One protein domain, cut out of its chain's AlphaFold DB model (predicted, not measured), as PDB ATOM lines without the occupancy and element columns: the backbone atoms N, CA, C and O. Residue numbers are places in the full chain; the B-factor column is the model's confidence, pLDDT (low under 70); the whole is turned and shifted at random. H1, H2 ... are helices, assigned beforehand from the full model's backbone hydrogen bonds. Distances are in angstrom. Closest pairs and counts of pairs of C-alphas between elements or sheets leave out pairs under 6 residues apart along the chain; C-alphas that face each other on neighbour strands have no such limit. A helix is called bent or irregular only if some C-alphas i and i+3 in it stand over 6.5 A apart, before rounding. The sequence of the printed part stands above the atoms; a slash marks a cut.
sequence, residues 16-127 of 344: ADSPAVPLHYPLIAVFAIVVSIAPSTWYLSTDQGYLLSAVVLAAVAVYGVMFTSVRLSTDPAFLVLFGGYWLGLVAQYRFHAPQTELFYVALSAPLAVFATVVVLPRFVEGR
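What this domain is: This is residues 16 to 127 of the 344 residues of an uncharacterized protein of Natronorubrum texcoconense (UniProt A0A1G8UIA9). A flat, all-helix domain has H4 through its middle: the hairpin of H1 and H2 packs on H4 to make a three-helix bundle, and H3 folds back beside H4 away from H1 and H2. H3 is loosely attached, packing on H4 with residues 86 to 93 alone, while residues 75 to 81, of which 76 to 81 belong to H3, stick out free of the rest. The printed part has 112 residues with four named helices in the order H1, H2, H3, H4 and no named strand. It is only just compact, close to loose, with a radius of gyration of the C-alphas of 15.9 A and spans of 54 by 38 by 20 A.

Where its parts are: The longest helix by residues, H4, covers residues 102 to 124 and measures 31.5 A from first to last C-alpha; C-alpha 102 is at (-12.452, -36.534, 22.197) and C-alpha 124 at (5.464, -12.952, 32.790). H4 has a kink of 33 degrees near residue 116 and is only just irregular, with C-alphas 118 and 121 6.6 A apart. H2, residues 46 to 67, measures 31.2 A. H1, residues 24 to 36, measures 18.3 A and begins with C-alpha 24 at (10.996, -19.415, 38.405). H3, residues 76 to 96, measures 29.7 A.

How they stand to each other: H4 is the hub, touching the three other helices. H2 and H4 touch, the closest C-alphas being those of Ala 61 and Ala 115, 5.6 A apart; they run the same way at a steep tilt of 38 degrees. H1 touches H4, closest at the C-alphas of Tyr 25 and Phe 123, 4.8 A apart, at a shallow tilt of 24 degrees, opposite ways. H1 and H2 form a helical hairpin at a shallow tilt of 26 degrees; H2 touches H1 with residues 52 to 60 alone, and the closest C-alphas, of Val 35 and Ser 53, are 5.4 A apart. H1, H2 and H4 make a bundle, three helices packed together. H3 and H4 form a second helical hairpin, at a shallow tilt of 18 degrees; residues 86 to 93 of H3 touch residues 103 to 110 of H4, closest at the C-alphas of Val 90 and Ala 106, 7.0 A apart. H3 is apart from H1 and from H2. Every O i to N i+4 pair is within hydrogen-bond range in H1, H2 and H3; in H4 13 of 19 are.

The domain as a whole: The C-alphas farthest apart are those of Ala 16 and His 96, 54.6 A. The printed part has no cut. The link from H3 to H4 is tight, those from H1 to H2 and from H2 to H3 are short, and there is no long link. The mean pLDDT of the printed part is 76.3; residue 16, residues 68 to 74 and residues 92 to 107 are under 70.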
ATOM      1  N   ALA A  16      16.411  -3.817  32.861       61.84
ATOM      2  CA  ALA A  16      15.991  -3.828  34.256       61.84
ATOM      3  C   ALA A  16      14.680  -4.625  34.406       61.84
ATOM      4  O   ALA A  16      13.602  -4.052  34.536       61.84
ATOM      5  N   ASP A  17      14.765  -5.957  34.343       75.69
ATOM      6  CA  ASP A  17      13.719  -6.836  34.869       75.69
ATOM      7  C   ASP A  17      13.621  -6.612  36.385       75.69
ATOM      8  O   ASP A  17      14.633  -6.396  37.059       75.69
ATOM      9  N   SER A  18      12.407  -6.647  36.936       76.56
ATOM     10  CA  SER A  18      12.210  -6.378  38.361       76.56
ATOM     11  C   SER A  18      12.861  -7.488  39.198       76.56
ATOM     12  O   SER A  18      12.413  -8.641  39.131       76.56
ATOM     13  N   PRO A  19      13.883  -7.185  40.025       73.94
ATOM     14  CA  PRO A  19      14.544  -8.198  40.843       73.94
ATOM     15  C   PRO A  19      13.609  -8.767  41.919       73.94
ATOM     16  O   PRO A  19      13.848  -9.869  42.402       73.94
ATOM     17  N   ALA A  20      12.531  -8.048  42.253       80.25
ATOM     18  CA  ALA A  20      11.534  -8.459  43.235       80.25
ATOM     19  C   ALA A  20      10.640  -9.615  42.755       80.25
ATOM     20  O   ALA A  20      10.062 -10.325  43.575       80.25
ATOM     21  N   VAL A  21      10.517  -9.826  41.440       79.12
ATOM     22  CA  VAL A  21       9.761 -10.962  40.899       79.12
ATOM     23  C   VAL A  21      10.658 -12.205  40.924       79.12
ATOM     24  O   VAL A  21      11.824 -12.099  40.547       79.12
ATOM     25  N   PRO A  22      10.178 -13.391  41.323       84.62
ATOM     26  CA  PRO A  22      10.989 -14.607  41.297       84.62
ATOM     27  C   PRO A  22      11.366 -15.080  39.882       84.62
ATOM     28  O   PRO A  22      10.586 -14.963  38.938       84.62
ATOM     29  N   LEU A  23      12.561 -15.666  39.734       84.88
ATOM     30  CA  LEU A  23      13.072 -16.181  38.452       84.88
ATOM     31  C   LEU A  23      12.313 -17.408  37.932       84.88
ATOM     32  O   LEU A  23      12.277 -17.635  36.724       84.88
ATOM     33  N   HIS A  24      11.706 -18.203  38.812       84.75
ATOM     34  CA  HIS A  24      10.996 -19.415  38.405       84.75
ATOM     35  C   HIS A  24       9.653 -19.129  37.724       84.75
ATOM     36  O   HIS A  24       9.158 -19.990  37.008       84.75
ATOM     37  N   TYR A  25       9.084 -17.928  37.867       86.38
ATOM     38  CA  TYR A  25       7.814 -17.562  37.225       86.38
ATOM     39  C   TYR A  25       7.875 -17.615  35.687       86.38
ATOM     40  O   TYR A  25       7.105 -18.377  35.097       86.38
ATOM     41  N   PRO A  26       8.795 -16.905  35.002       84.50
ATOM     42  CA  PRO A  26       8.905 -17.004  33.546       84.50
ATOM     43  C   PRO A  26       9.258 -18.422  33.074       84.50
ATOM     44  O   PRO A  26       8.811 -18.829  32.004       84.50
ATOM     45  N   LEU A  27      10.004 -19.200  33.870       87.06
ATOM     46  CA  LEU A  27      10.322 -20.597  33.548       87.06
ATOM     47  C   LEU A  27       9.080 -21.492  33.586       87.06
ATOM     48  O   LEU A  27       8.875 -22.281  32.670       87.06
ATOM     49  N   ILE A  28       8.222 -21.327  34.597       87.12
ATOM     50  CA  ILE A  28       6.934 -22.026  34.685       87.12
ATOM     51  C   ILE A  28       6.046 -21.675  33.484       87.12
ATOM     52  O   ILE A  28       5.416 -22.561  32.909       87.12
ATOM     53  N   ALA A  29       6.022 -20.405  33.066       86.25
ATOM     54  CA  ALA A  29       5.244 -19.977  31.904       86.25
ATOM     55  C   ALA A  29       5.736 -20.627  30.599       86.25
ATOM     56  O   ALA A  29       4.927 -21.128  29.822       86.25
ATOM     57  N   VAL A  30       7.053 -20.669  30.370       87.50
ATOM     58  CA  VAL A  30       7.627 -21.370  29.207       87.50
ATOM     59  C   VAL A  30       7.344 -22.866  29.280       87.50
ATOM     60  O   VAL A  30       6.953 -23.458  28.278       87.50
ATOM     61  N   PHE A  31       7.476 -23.472  30.461       87.56
ATOM     62  CA  PHE A  31       7.194 -24.890  30.650       87.56
ATOM     63  C   PHE A  31       5.740 -25.239  30.313       87.56
ATOM     64  O   PHE A  31       5.498 -26.218  29.617       87.56
ATOM     65  N   ALA A  32       4.779 -24.399  30.709       85.94
ATOM     66  CA  ALA A  32       3.375 -24.574  30.343       85.94
ATOM     67  C   ALA A  32       3.150 -24.535  28.817       85.94
ATOM     68  O   ALA A  32       2.380 -25.337  28.292       85.94
ATOM     69  N   ILE A  33       3.855 -23.655  28.093       85.50
ATOM     70  CA  ILE A  33       3.796 -23.591  26.622       85.50
ATOM     71  C   ILE A  33       4.402 -24.857  26.006       85.50
ATOM     72  O   ILE A  33       3.771 -25.494  25.167       85.50
ATOM     73  N   VAL A  34       5.597 -25.259  26.440       86.38
ATOM     74  CA  VAL A  34       6.293 -26.445  25.909       86.38
ATOM     75  C   VAL A  34       5.528 -27.733  26.209       86.38
ATOM     76  O   VAL A  34       5.521 -28.655  25.408       86.38
ATOM     77  N   VAL A  35       4.840 -27.819  27.341       86.81
ATOM     78  CA  VAL A  35       4.039 -29.002  27.657       86.81
ATOM     79  C   VAL A  35       2.722 -29.027  26.868       86.81
ATOM     80  O   VAL A  35       2.240 -30.103  26.522       86.81
ATOM     81  N   SER A  36       2.182 -27.870  26.471       82.38
ATOM     82  CA  SER A  36       0.954 -27.808  25.661       82.38
ATOM     83  C   SER A  36       1.084 -28.435  24.266       82.38
ATOM     84  O   SER A  36       0.083 -28.865  23.698       82.38
ATOM     85  N   ILE A  37       2.309 -28.554  23.739       82.56
ATOM     86  CA  ILE A  37       2.607 -29.197  22.448       82.56
ATOM     87  C   ILE A  37       2.880 -30.707  22.576       82.56
ATOM     88  O   ILE A  37       3.017 -31.385  21.558       82.56
ATOM     89  N   ALA A  38       2.903 -31.270  23.793       84.94
ATOM     90  CA  ALA A  38       3.123 -32.702  24.024       84.94
ATOM     91  C   ALA A  38       2.180 -33.634  23.226       84.94
ATOM     92  O   ALA A  38       2.689 -34.601  22.654       84.94
ATOM     93  N   PRO A  39       0.862 -33.350  23.089       79.94
ATOM     94  CA  PRO A  39      -0.051 -34.175  22.283       79.94
ATOM     95  C   PRO A  39       0.310 -34.242  20.795       79.94
ATOM     96  O   PRO A  39      -0.154 -35.134  20.091       79.94
ATOM     97  N   SER A  40       1.117 -33.290  20.315       77.12
ATOM     98  CA  SER A  40       1.592 -33.237  18.933       77.12
ATOM     99  C   SER A  40       2.989 -33.824  18.750       77.12
ATOM    100  O   SER A  40       3.506 -33.793  17.648       77.12
ATOM    101  N   THR A  41       3.644 -34.350  19.784       80.19
ATOM    102  CA  THR A  41       4.980 -34.953  19.619       80.19
ATOM    103  C   THR A  41       4.904 -36.327  18.955       80.19
ATOM    104  O   THR A  41       3.938 -37.052  19.151       80.19
ATOM    105  N   TRP A  42       5.924 -36.701  18.174       71.62
ATOM    106  CA  TRP A  42       6.013 -38.046  17.576       71.62
ATOM    107  C   TRP A  42       6.397 -39.127  18.598       71.62
ATOM    108  O   TRP A  42       6.156 -40.308  18.371       71.62
ATOM    109  N   TYR A  43       7.017 -38.730  19.714       76.75
ATOM    110  CA  TYR A  43       7.535 -39.658  20.721       76.75
ATOM    111  C   TYR A  43       6.479 -40.106  21.742       76.75
ATOM    112  O   TYR A  43       6.574 -41.205  22.283       76.75
ATOM    113  N   LEU A  44       5.479 -39.266  22.026       78.38
ATOM    114  CA  LEU A  44       4.391 -39.601  22.946       78.38
ATOM    115  C   LEU A  44       3.151 -40.014  22.160       78.38
ATOM    116  O   LEU A  44       2.793 -39.378  21.172       78.38
ATOM    117  N   SER A  45       2.442 -41.033  22.650       78.56
ATOM    118  CA  SER A  45       1.074 -41.273  22.178       78.56
ATOM    119  C   SER A  45       0.180 -40.074  22.515       78.56
ATOM    120  O   SER A  45       0.401 -39.378  23.512       78.56
ATOM    121  N   THR A  46      -0.847 -39.835  21.698       74.38
ATOM    122  CA  THR A  46      -1.763 -38.697  21.852       74.38
ATOM    123  C   THR A  46      -2.376 -38.634  23.256       74.38
ATOM    124  O   THR A  46      -2.353 -37.569  23.876       74.38
ATOM    125  N   ASP A  47      -2.801 -39.770  23.813       75.50
ATOM    126  CA  ASP A  47      -3.343 -39.860  25.176       75.50
ATOM    127  C   ASP A  47      -2.326 -39.482  26.255       75.50
ATOM    128  O   ASP A  47      -2.634 -38.713  27.168       75.50
ATOM    129  N   GLN A  48      -1.093 -39.986  26.147       82.19
ATOM    130  CA  GLN A  48      -0.017 -39.646  27.081       82.19
ATOM    131  C   GLN A  48       0.322 -38.155  27.009       82.19
ATOM    132  O   GLN A  48       0.523 -37.521  28.045       82.19
ATOM    133  N   GLY A  49       0.345 -37.585  25.802       83.56
ATOM    134  CA  GLY A  49       0.566 -36.161  25.589       83.56
ATOM    135  C   GLY A  49      -0.541 -35.301  26.202       83.56
ATOM    136  O   GLY A  49      -0.238 -34.322  26.888       83.56
ATOM    137  N   TYR A  50      -1.812 -35.677  26.024       80.62
ATOM    138  CA  TYR A  50      -2.943 -34.974  26.643       80.62
ATOM    139  C   TYR A  50      -2.943 -35.097  28.165       80.62
ATOM    140  O   TYR A  50      -3.163 -34.095  28.844       80.62
ATOM    141  N   LEU A  51      -2.651 -36.280  28.710       83.25
ATOM    142  CA  LEU A  51      -2.573 -36.492  30.154       83.25
ATOM    143  C   LEU A  51      -1.445 -35.663  30.778       83.25
ATOM    144  O   LEU A  51      -1.676 -34.951  31.756       83.25
ATOM    145  N   LEU A  52      -0.244 -35.709  30.193       86.38
ATOM    146  CA  LEU A  52       0.898 -34.916  30.643       86.38
ATOM    147  C   LEU A  52       0.578 -33.419  30.590       86.38
ATOM    148  O   LEU A  52       0.807 -32.702  31.566       86.38
ATOM    149  N   SER A  53       0.004 -32.968  29.471       86.69
ATOM    150  CA  SER A  53      -0.405 -31.579  29.280       86.69
ATOM    151  C   SER A  53      -1.416 -31.136  30.333       86.69
ATOM    152  O   SER A  53      -1.204 -30.140  31.024       86.69
ATOM    153  N   ALA A  54      -2.467 -31.927  30.549       83.44
ATOM    154  CA  ALA A  54      -3.498 -31.624  31.526       83.44
ATOM    155  C   ALA A  54      -2.949 -31.566  32.960       83.44
ATOM    156  O   ALA A  54      -3.225 -30.610  33.680       83.44
ATOM    157  N   VAL A  55      -2.137 -32.542  33.377       86.06
ATOM    158  CA  VAL A  55      -1.578 -32.584  34.739       86.06
ATOM    159  C   VAL A  55      -0.695 -31.368  35.011       86.06
ATOM    160  O   VAL A  55      -0.838 -30.717  36.048       86.06
ATOM    161  N   VAL A  56       0.189 -31.022  34.075       87.56
ATOM    162  CA  VAL A  56       1.084 -29.870  34.234       87.56
ATOM    163  C   VAL A  56       0.301 -28.563  34.225       87.56
ATOM    164  O   VAL A  56       0.500 -27.732  35.110       87.56
ATOM    165  N   LEU A  57      -0.613 -28.371  33.271       87.56
ATOM    166  CA  LEU A  57      -1.406 -27.145  33.190       87.56
ATOM    167  C   LEU A  57      -2.301 -26.971  34.423       87.56
ATOM    168  O   LEU A  57      -2.424 -25.855  34.925       87.56
ATOM    169  N   ALA A  58      -2.853 -28.060  34.967       86.06
ATOM    170  CA  ALA A  58      -3.595 -28.040  36.226       86.06
ATOM    171  C   ALA A  58      -2.702 -27.636  37.402       86.06
ATOM    172  O   ALA A  58      -3.076 -26.751  38.169       86.06
ATOM    173  N   ALA A  59      -1.507 -28.218  37.525       87.56
ATOM    174  CA  ALA A  59      -0.564 -27.858  38.582       87.56
ATOM    175  C   ALA A  59      -0.159 -26.375  38.506       87.56
ATOM    176  O   ALA A  59      -0.148 -25.682  39.524       87.56
ATOM    177  N   VAL A  60       0.107 -25.862  37.301       86.31
ATOM    178  CA  VAL A  60       0.441 -24.448  37.063       86.31
ATOM    179  C   VAL A  60      -0.740 -23.533  37.389       86.31
ATOM    180  O   VAL A  60      -0.555 -22.495  38.026       86.31
ATOM    181  N   ALA A  61      -1.957 -23.922  37.003       84.69
ATOM    182  CA  ALA A  61      -3.172 -23.180  37.312       84.69
ATOM    183  C   ALA A  61      -3.427 -23.106  38.825       84.69
ATOM    184  O   ALA A  61      -3.637 -22.017  39.358       84.69
ATOM    185  N   VAL A  62      -3.337 -24.240  39.527       86.19
ATOM    186  CA  VAL A  62      -3.459 -24.306  40.991       86.19
ATOM    187  C   VAL A  62      -2.380 -23.456  41.653       86.19
ATOM    188  O   VAL A  62      -2.689 -22.672  42.548       86.19
ATOM    189  N   TYR A  63      -1.132 -23.550  41.185       84.81
ATOM    190  CA  TYR A  63      -0.038 -22.746  41.718       84.81
ATOM    191  C   TYR A  63      -0.314 -21.240  41.579       84.81
ATOM    192  O   TYR A  63      -0.173 -20.489  42.545       84.81
ATOM    193  N   GLY A  64      -0.775 -20.806  40.401       82.12
ATOM    194  CA  GLY A  64      -1.110 -19.408  40.131       82.12
ATOM    195  C   GLY A  64      -2.278 -18.882  40.970       82.12
ATOM    196  O   GLY A  64      -2.228 -17.777  41.505       82.12
ATOM    197  N   VAL A  65      -3.334 -19.674  41.139       81.25
ATOM    198  CA  VAL A  65      -4.495 -19.253  41.937       81.25
ATOM    199  C   VAL A  65      -4.148 -19.190  43.427       81.25
ATOM    200  O   VAL A  65      -4.483 -18.212  44.093       81.25
ATOM    201  N   MET A  66      -3.456 -20.206  43.948       81.81
ATOM    202  CA  MET A  66      -3.255 -20.371  45.390       81.81
ATOM    203  C   MET A  66      -2.105 -19.534  45.953       81.81
ATOM    204  O   MET A  66      -2.193 -19.079  47.091       81.81
ATOM    205  N   PHE A  67      -1.025 -19.332  45.191       74.88
ATOM    206  CA  PHE A  67       0.224 -18.794  45.748       74.88
ATOM    207  C   PHE A  67       0.641 -17.435  45.189       74.88
ATOM    208  O   PHE A  67       1.471 -16.768  45.804       74.88
ATOM    209  N   THR A  68       0.073 -16.975  44.070       67.19
ATOM    210  CA  THR A  68       0.426 -15.668  43.485       67.19
ATOM    211  C   THR A  68      -0.687 -14.624  43.549       67.19
ATOM    212  O   THR A  68      -0.526 -13.534  43.004       67.19
ATOM    213  N   SER A  69      -1.779 -14.897  44.282       61.38
ATOM    214  CA  SER A  69      -2.898 -13.956  44.483       61.38
ATOM    215  C   SER A  69      -3.415 -13.365  43.165       61.38
ATOM    216  O   SER A  69      -3.724 -12.172  43.076       61.38
ATOM    217  N   VAL A  70      -3.465 -14.184  42.108       60.72
ATOM    218  CA  VAL A  70      -3.939 -13.750  40.793       60.72
ATOM    219  C   VAL A  70      -5.384 -13.284  40.930       60.72
ATOM    220  O   VAL A  70      -6.304 -14.082  41.083       60.72
ATOM    221  N   ARG A  71      -5.601 -11.965  40.863       58.91
ATOM    222  CA  ARG A  71      -6.950 -11.421  40.688       58.91
ATOM    223  C   ARG A  71      -7.421 -11.829  39.301       58.91
ATOM    224  O   ARG A  71      -6.937 -11.277  38.315       58.91
ATOM    225  N   LEU A  72      -8.328 -12.799  39.244       57.88
ATOM    226  CA  LEU A  72      -9.017 -13.245  38.037       57.88
ATOM    227  C   LEU A  72      -9.834 -12.073  37.473       57.88
ATOM    228  O   LEU A  72     -11.012 -11.916  37.766       57.88
ATOM    229  N   SER A  73      -9.182 -11.187  36.727       56.19
ATOM    230  CA  SER A  73      -9.842 -10.123  35.978       56.19
ATOM    231  C   SER A  73      -9.991 -10.619  34.553       56.19
ATOM    232  O   SER A  73      -9.203 -10.266  33.679       56.19
ATOM    233  N   THR A  74     -10.948 -11.515  34.345       63.50
ATOM    234  CA  THR A  74     -11.295 -12.003  33.013       63.50
ATOM    235  C   THR A  74     -12.488 -11.207  32.505       63.50
ATOM    236  O   THR A  74     -13.413 -10.927  33.266       63.50
ATOM    237  N   ASP A  75     -12.461 -10.831  31.229       70.56
ATOM    238  CA  ASP A  75     -13.589 -10.165  30.583       70.56
ATOM    239  C   ASP A  75     -14.839 -11.073  30.654       70.56
ATOM    240  O   ASP A  75     -14.781 -12.223  30.197       70.56
ATOM    241  N   PRO A  76     -15.968 -10.602  31.218       73.19
ATOM    242  CA  PRO A  76     -17.212 -11.364  31.259       73.19
ATOM    243  C   PRO A  76     -17.672 -11.828  29.874       73.19
ATOM    244  O   PRO A  76     -18.184 -12.940  29.745       73.19
ATOM    245  N   ALA A  77     -17.460 -11.017  28.831       75.12
ATOM    246  CA  ALA A  77     -17.828 -11.370  27.464       75.12
ATOM    247  C   ALA A  77     -17.016 -12.572  26.963       75.12
ATOM    248  O   ALA A  77     -17.575 -13.486  26.355       75.12
ATOM    249  N   PHE A  78     -15.720 -12.617  27.284       73.25
ATOM    250  CA  PHE A  78     -14.868 -13.764  26.976       73.25
ATOM    251  C   PHE A  78     -15.350 -15.028  27.697       73.25
ATOM    252  O   PHE A  78     -15.478 -16.071  27.062       73.25
ATOM    253  N   LEU A  79     -15.673 -14.939  28.993       74.31
ATOM    254  CA  LEU A  79     -16.167 -16.085  29.766       74.31
ATOM    255  C   LEU A  79     -17.491 -16.631  29.221       74.31
ATOM    256  O   LEU A  79     -17.648 -17.845  29.126       74.31
ATOM    257  N   VAL A  80     -18.423 -15.753  28.842       76.00
ATOM    258  CA  VAL A  80     -19.720 -16.156  28.278       76.00
ATOM    259  C   VAL A  80     -19.543 -16.809  26.909       76.00
ATOM    260  O   VAL A  80     -20.087 -17.887  26.680       76.00
ATOM    261  N   LEU A  81     -18.764 -16.199  26.011       75.00
ATOM    262  CA  LEU A  81     -18.544 -16.737  24.666       75.00
ATOM    263  C   LEU A  81     -17.778 -18.061  24.709       75.00
ATOM    264  O   LEU A  81     -18.201 -19.038  24.093       75.00
ATOM    265  N   PHE A  82     -16.684 -18.112  25.470       75.88
ATOM    266  CA  PHE A  82     -15.871 -19.315  25.606       75.88
ATOM    267  C   PHE A  82     -16.626 -20.427  26.342       75.88
ATOM    268  O   PHE A  82     -16.660 -21.563  25.875       75.88
ATOM    269  N   GLY A  83     -17.274 -20.100  27.463       76.12
ATOM    270  CA  GLY A  83     -18.060 -21.048  28.247       76.12
ATOM    271  C   GLY A  83     -19.261 -21.589  27.477       76.12
ATOM    272  O   GLY A  83     -19.498 -22.791  27.498       76.12
ATOM    273  N   GLY A  84     -19.982 -20.735  26.744       77.31
ATOM    274  CA  GLY A  84     -21.101 -21.145  25.894       77.31
ATOM    275  C   GLY A  84     -20.663 -22.061  24.751       77.31
ATOM    276  O   GLY A  84     -21.245 -23.129  24.568       77.31
ATOM    277  N   TYR A  85     -19.596 -21.688  24.035       71.62
ATOM    278  CA  TYR A  85     -18.985 -22.537  23.008       71.62
ATOM    279  C   TYR A  85     -18.575 -23.903  23.576       71.62
ATOM    280  O   TYR A  85     -18.883 -24.945  22.997       71.62
ATOM    281  N   TRP A  86     -17.930 -23.905  24.742       76.06
ATOM    282  CA  TRP A  86     -17.426 -25.126  25.353       76.06
ATOM    283  C   TRP A  86     -18.532 -26.037  25.896       76.06
ATOM    284  O   TRP A  86     -18.512 -27.243  25.659       76.06
ATOM    285  N   LEU A  87     -19.526 -25.480  26.594       76.56
ATOM    286  CA  LEU A  87     -20.681 -26.245  27.070       76.56
ATOM    287  C   LEU A  87     -21.470 -26.836  25.898       76.56
ATOM    288  O   LEU A  87     -21.927 -27.973  25.997       76.56
ATOM    289  N   GLY A  88     -21.570 -26.104  24.782       73.12
ATOM    290  CA  GLY A  88     -22.114 -26.615  23.526       73.12
ATOM    291  C   GLY A  88     -21.344 -27.839  23.025       73.12
ATOM    292  O   GLY A  88     -21.952 -28.883  22.800       73.12
ATOM    293  N   LEU A  89     -20.010 -27.747  22.950       70.19
ATOM    294  CA  LEU A  89     -19.135 -28.862  22.566       70.19
ATOM    295  C   LEU A  89     -19.314 -30.094  23.466       70.19
ATOM    296  O   LEU A  89     -19.454 -31.206  22.964       70.19
ATOM    297  N   VAL A  90     -19.341 -29.915  24.791       72.44
ATOM    298  CA  VAL A  90     -19.488 -31.029  25.744       72.44
ATOM    299  C   VAL A  90     -20.874 -31.657  25.687       72.44
ATOM    300  O   VAL A  90     -20.987 -32.884  25.708       72.44
ATOM    301  N   ALA A  91     -21.931 -30.845  25.612       71.94
ATOM    302  CA  ALA A  91     -23.295 -31.345  25.496       71.94
ATOM    303  C   ALA A  91     -23.451 -32.164  24.212       71.94
ATOM    304  O   ALA A  91     -23.866 -33.323  24.256       71.94
ATOM    305  N   GLN A  92     -23.026 -31.603  23.083       66.25
ATOM    306  CA  GLN A  92     -23.066 -32.278  21.795       66.25
ATOM    307  C   GLN A  92     -22.294 -33.608  21.828       66.25
ATOM    308  O   GLN A  92     -22.797 -34.638  21.379       66.25
ATOM    309  N   TYR A  93     -21.113 -33.611  22.449       69.88
ATOM    310  CA  TYR A  93     -20.293 -34.803  22.619       69.88
ATOM    311  C   TYR A  93     -20.990 -35.895  23.454       69.88
ATOM    312  O   TYR A  93     -21.103 -37.050  23.035       69.88
ATOM    313  N   ARG A  94     -21.528 -35.516  24.620       69.19
ATOM    314  CA  ARG A  94     -22.190 -36.419  25.573       69.19
ATOM    315  C   ARG A  94     -23.437 -37.094  25.004       69.19
ATOM    316  O   ARG A  94     -23.740 -38.221  25.410       69.19
ATOM    317  N   PHE A  95     -24.179 -36.405  24.140       69.62
ATOM    318  CA  PHE A  95     -25.443 -36.903  23.599       69.62
ATOM    319  C   PHE A  95     -25.293 -37.678  22.288       69.62
ATOM    320  O   PHE A  95     -26.142 -38.521  22.008       69.62
ATOM    321  N   HIS A  96     -24.224 -37.455  21.514       65.12
ATOM    322  CA  HIS A  96     -24.154 -37.974  20.142       65.12
ATOM    323  C   HIS A  96     -22.939 -38.853  19.820       65.12
ATOM    324  O   HIS A  96     -23.030 -39.654  18.894       65.12
ATOM    325  N   ALA A  97     -21.838 -38.783  20.578       61.91
ATOM    326  CA  ALA A  97     -20.677 -39.653  20.357       61.91
ATOM    327  C   ALA A  97     -19.916 -39.975  21.662       61.91
ATOM    328  O   ALA A  97     -18.742 -39.650  21.779       61.91
ATOM    329  N   PRO A  98     -20.536 -40.644  22.655       57.50
ATOM    330  CA  PRO A  98     -19.944 -40.840  23.985       57.50
ATOM    331  C   PRO A  98     -18.757 -41.822  24.044       57.50
ATOM    332  O   PRO A  98     -18.232 -42.049  25.130       57.50
ATOM    333  N   GLN A  99     -18.366 -42.447  22.925       56.06
ATOM    334  CA  GLN A  99     -17.350 -43.514  22.885       56.06
ATOM    335  C   GLN A  99     -15.986 -43.074  22.320       56.06
ATOM    336  O   GLN A  99     -15.075 -43.886  22.232       56.06
ATOM    337  N   THR A 100     -15.839 -41.818  21.902       55.22
ATOM    338  CA  THR A 100     -14.600 -41.284  21.303       55.22
ATOM    339  C   THR A 100     -13.595 -40.764  22.352       55.22
ATOM    340  O   THR A 100     -13.933 -40.358  23.456       55.22
ATOM    341  N   GLU A 101     -12.314 -40.694  22.010       55.50
ATOM    342  CA  GLU A 101     -11.272 -40.146  22.910       55.50
ATOM    343  C   GLU A 101     -11.305 -38.604  23.021       55.50
ATOM    344  O   GLU A 101     -10.598 -37.975  23.808       55.50
ATOM    345  N   LEU A 102     -12.215 -37.976  22.273       59.94
ATOM    346  CA  LEU A 102     -12.452 -36.534  22.197       59.94
ATOM    347  C   LEU A 102     -12.866 -35.884  23.524       59.94
ATOM    348  O   LEU A 102     -12.704 -34.673  23.668       59.94
ATOM    349  N   PHE A 103     -13.361 -36.647  24.504       63.44
ATOM    350  CA  PHE A 103     -13.698 -36.095  25.820       63.44
ATOM    351  C   PHE A 103     -12.472 -35.507  26.535       63.44
ATOM    352  O   PHE A 103     -12.551 -34.426  27.119       63.44
ATOM    353  N   TYR A 104     -11.315 -36.172  26.439       61.09
ATOM    354  CA  TYR A 104     -10.070 -35.685  27.037       61.09
ATOM    355  C   TYR A 104      -9.544 -34.447  26.304       61.09
ATOM    356  O   TYR A 104      -9.112 -33.486  26.943       61.09
ATOM    357  N   VAL A 105      -9.679 -34.415  24.973       63.62
ATOM    358  CA  VAL A 105      -9.365 -33.239  24.147       63.62
ATOM    359  C   VAL A 105     -10.233 -32.049  24.559       63.62
ATOM    360  O   VAL A 105      -9.710 -30.967  24.840       63.62
ATOM    361  N   ALA A 106     -11.545 -32.264  24.694       66.06
ATOM    362  CA  ALA A 106     -12.495 -31.243  25.116       66.06
ATOM    363  C   ALA A 106     -12.199 -30.726  26.530       66.06
ATOM    364  O   ALA A 106     -12.323 -29.530  26.765       66.06
ATOM    365  N   LEU A 107     -11.766 -31.581  27.459       68.62
ATOM    366  CA  LEU A 107     -11.374 -31.175  28.814       68.62
ATOM    367  C   LEU A 107     -10.032 -30.434  28.863       68.62
ATOM    368  O   LEU A 107      -9.861 -29.522  29.675       68.62
ATOM    369  N   SER A 108      -9.084 -30.793  27.997       70.06
ATOM    370  CA  SER A 108      -7.757 -30.168  27.972       70.06
ATOM    371  C   SER A 108      -7.794 -28.718  27.473       70.06
ATOM    372  O   SER A 108      -7.036 -27.879  27.962       70.06
ATOM    373  N   ALA A 109      -8.714 -28.387  26.560       72.75
ATOM    374  CA  ALA A 109      -8.793 -27.069  25.936       72.75
ATOM    375  C   ALA A 109      -9.146 -25.919  26.914       72.75
ATOM    376  O   ALA A 109      -8.410 -24.933  26.929       72.75
ATOM    377  N   PRO A 110     -10.178 -26.001  27.782       75.94
ATOM    378  CA  PRO A 110     -10.431 -25.000  28.824       75.94
ATOM    379  C   PRO A 110      -9.262 -24.812  29.760       75.94
ATOM    380  O   PRO A 110      -8.968 -23.688  30.151       75.94
ATOM    381  N   LEU A 111      -8.601 -25.908  30.123       76.12
ATOM    382  CA  LEU A 111      -7.479 -25.860  31.037       76.12
ATOM    383  C   LEU A 111      -6.283 -25.157  30.392       76.12
ATOM    384  O   LEU A 111      -5.674 -24.292  31.019       76.12
ATOM    385  N   ALA A 112      -5.999 -25.458  29.124       75.88
ATOM    386  CA  ALA A 112      -4.992 -24.761  28.337       75.88
ATOM    387  C   ALA A 112      -5.330 -23.276  28.173       75.88
ATOM    388  O   ALA A 112      -4.470 -22.429  28.406       75.88
ATOM    389  N   VAL A 113      -6.577 -22.931  27.849       77.00
ATOM    390  CA  VAL A 113      -7.027 -21.536  27.720       77.00
ATOM    391  C   VAL A 113      -6.939 -20.800  29.056       77.00
ATOM    392  O   VAL A 113      -6.410 -19.695  29.114       77.00
ATOM    393  N   PHE A 114      -7.384 -21.409  30.151       78.38
ATOM    394  CA  PHE A 114      -7.301 -20.814  31.482       78.38
ATOM    395  C   PHE A 114      -5.846 -20.587  31.901       78.38
ATOM    396  O   PHE A 114      -5.477 -19.481  32.297       78.38
ATOM    397  N   ALA A 115      -4.991 -21.600  31.750       78.38
ATOM    398  CA  ALA A 115      -3.574 -21.469  32.042       78.38
ATOM    399  C   ALA A 115      -2.941 -20.356  31.190       78.38
ATOM    400  O   ALA A 115      -2.296 -19.465  31.732       78.38
ATOM    401  N   THR A 116      -3.167 -20.348  29.875       75.62
ATOM    402  CA  THR A 116      -2.487 -19.429  28.943       75.62
ATOM    403  C   THR A 116      -3.010 -17.996  28.970       75.62
ATOM    404  O   THR A 116      -2.212 -17.065  28.884       75.62
ATOM    405  N   VAL A 117      -4.321 -17.792  29.105       76.81
ATOM    406  CA  VAL A 117      -4.952 -16.463  29.025       76.81
ATOM    407  C   VAL A 117      -5.052 -15.803  30.395       76.81
ATOM    408  O   VAL A 117      -4.961 -14.582  30.499       76.81
ATOM    409  N   VAL A 118      -5.231 -16.587  31.460       77.19
ATOM    410  CA  VAL A 118      -5.519 -16.045  32.794       77.19
ATOM    411  C   VAL A 118      -4.297 -16.103  33.704       77.19
ATOM    412  O   VAL A 118      -3.986 -15.124  34.385       77.19
ATOM    413  N   VAL A 119      -3.584 -17.229  33.707       80.12
ATOM    414  CA  VAL A 119      -2.501 -17.480  34.668       80.12
ATOM    415  C   VAL A 119      -1.146 -17.012  34.130       80.12
ATOM    416  O   VAL A 119      -0.451 -16.233  34.783       80.12
ATOM    417  N   LEU A 120      -0.778 -17.434  32.919       83.19
ATOM    418  CA  LEU A 120       0.526 -17.164  32.305       83.19
ATOM    419  C   LEU A 120       0.896 -15.673  32.238       83.19
ATOM    420  O   LEU A 120       2.039 -15.359  32.579       83.19
ATOM    421  N   PRO A 121      -0.006 -14.729  31.886       81.62
ATOM    422  CA  PRO A 121       0.356 -13.314  31.811       81.62
ATOM    423  C   PRO A 121       0.901 -12.759  33.131       81.62
ATOM    424  O   PRO A 121       1.754 -11.873  33.116       81.62
ATOM    425  N   ARG A 122       0.470 -13.316  34.273       80.00
ATOM    426  CA  ARG A 122       0.935 -12.916  35.609       80.00
ATOM    427  C   ARG A 122       2.331 -13.423  35.929       80.00
ATOM    428  O   ARG A 122       3.095 -12.719  36.575       80.00
ATOM    429  N   PHE A 123       2.690 -14.610  35.450       82.44
ATOM    430  CA  PHE A 123       4.046 -15.138  35.613       82.44
ATOM    431  C   PHE A 123       5.079 -14.413  34.747       82.44
ATOM    432  O   PHE A 123       6.275 -14.452  35.033       82.44
ATOM    433  N   VAL A 124       4.620 -13.733  33.698       83.88
ATOM    434  CA  VAL A 124       5.464 -12.952  32.790       83.88
ATOM    435  C   VAL A 124       5.536 -11.473  33.208       83.88
ATOM    436  O   VAL A 124       6.449 -10.743  32.809       83.88
ATOM    437  N   GLU A 125       4.603 -11.010  34.043       82.19
ATOM    438  CA  GLU A 125       4.564  -9.638  34.542       82.19
ATOM    439  C   GLU A 125       5.824  -9.303  35.364       82.19
ATOM    440  O   GLU A 125       6.228 -10.030  36.266       82.19
ATOM    441  N   GLY A 126       6.506  -8.210  35.007       78.19
ATOM    442  CA  GLY A 126       7.747  -7.771  35.661       78.19
ATOM    443  C   GLY A 126       9.039  -8.492  35.237       78.19
ATOM    444  O   GLY A 126      10.114  -7.995  35.571       78.19
ATOM    445  N   ARG A 127       8.961  -9.594  34.469       86.25
ATOM    446  CA  ARG A 127      10.118 -10.316  33.882       86.25
ATOM    447  C   ARG A 127       9.899 -10.726  32.421       86.25
ATOM    448  O   ARG A 127      10.228 -11.839  31.999       86.25
TER     449      ARG A 127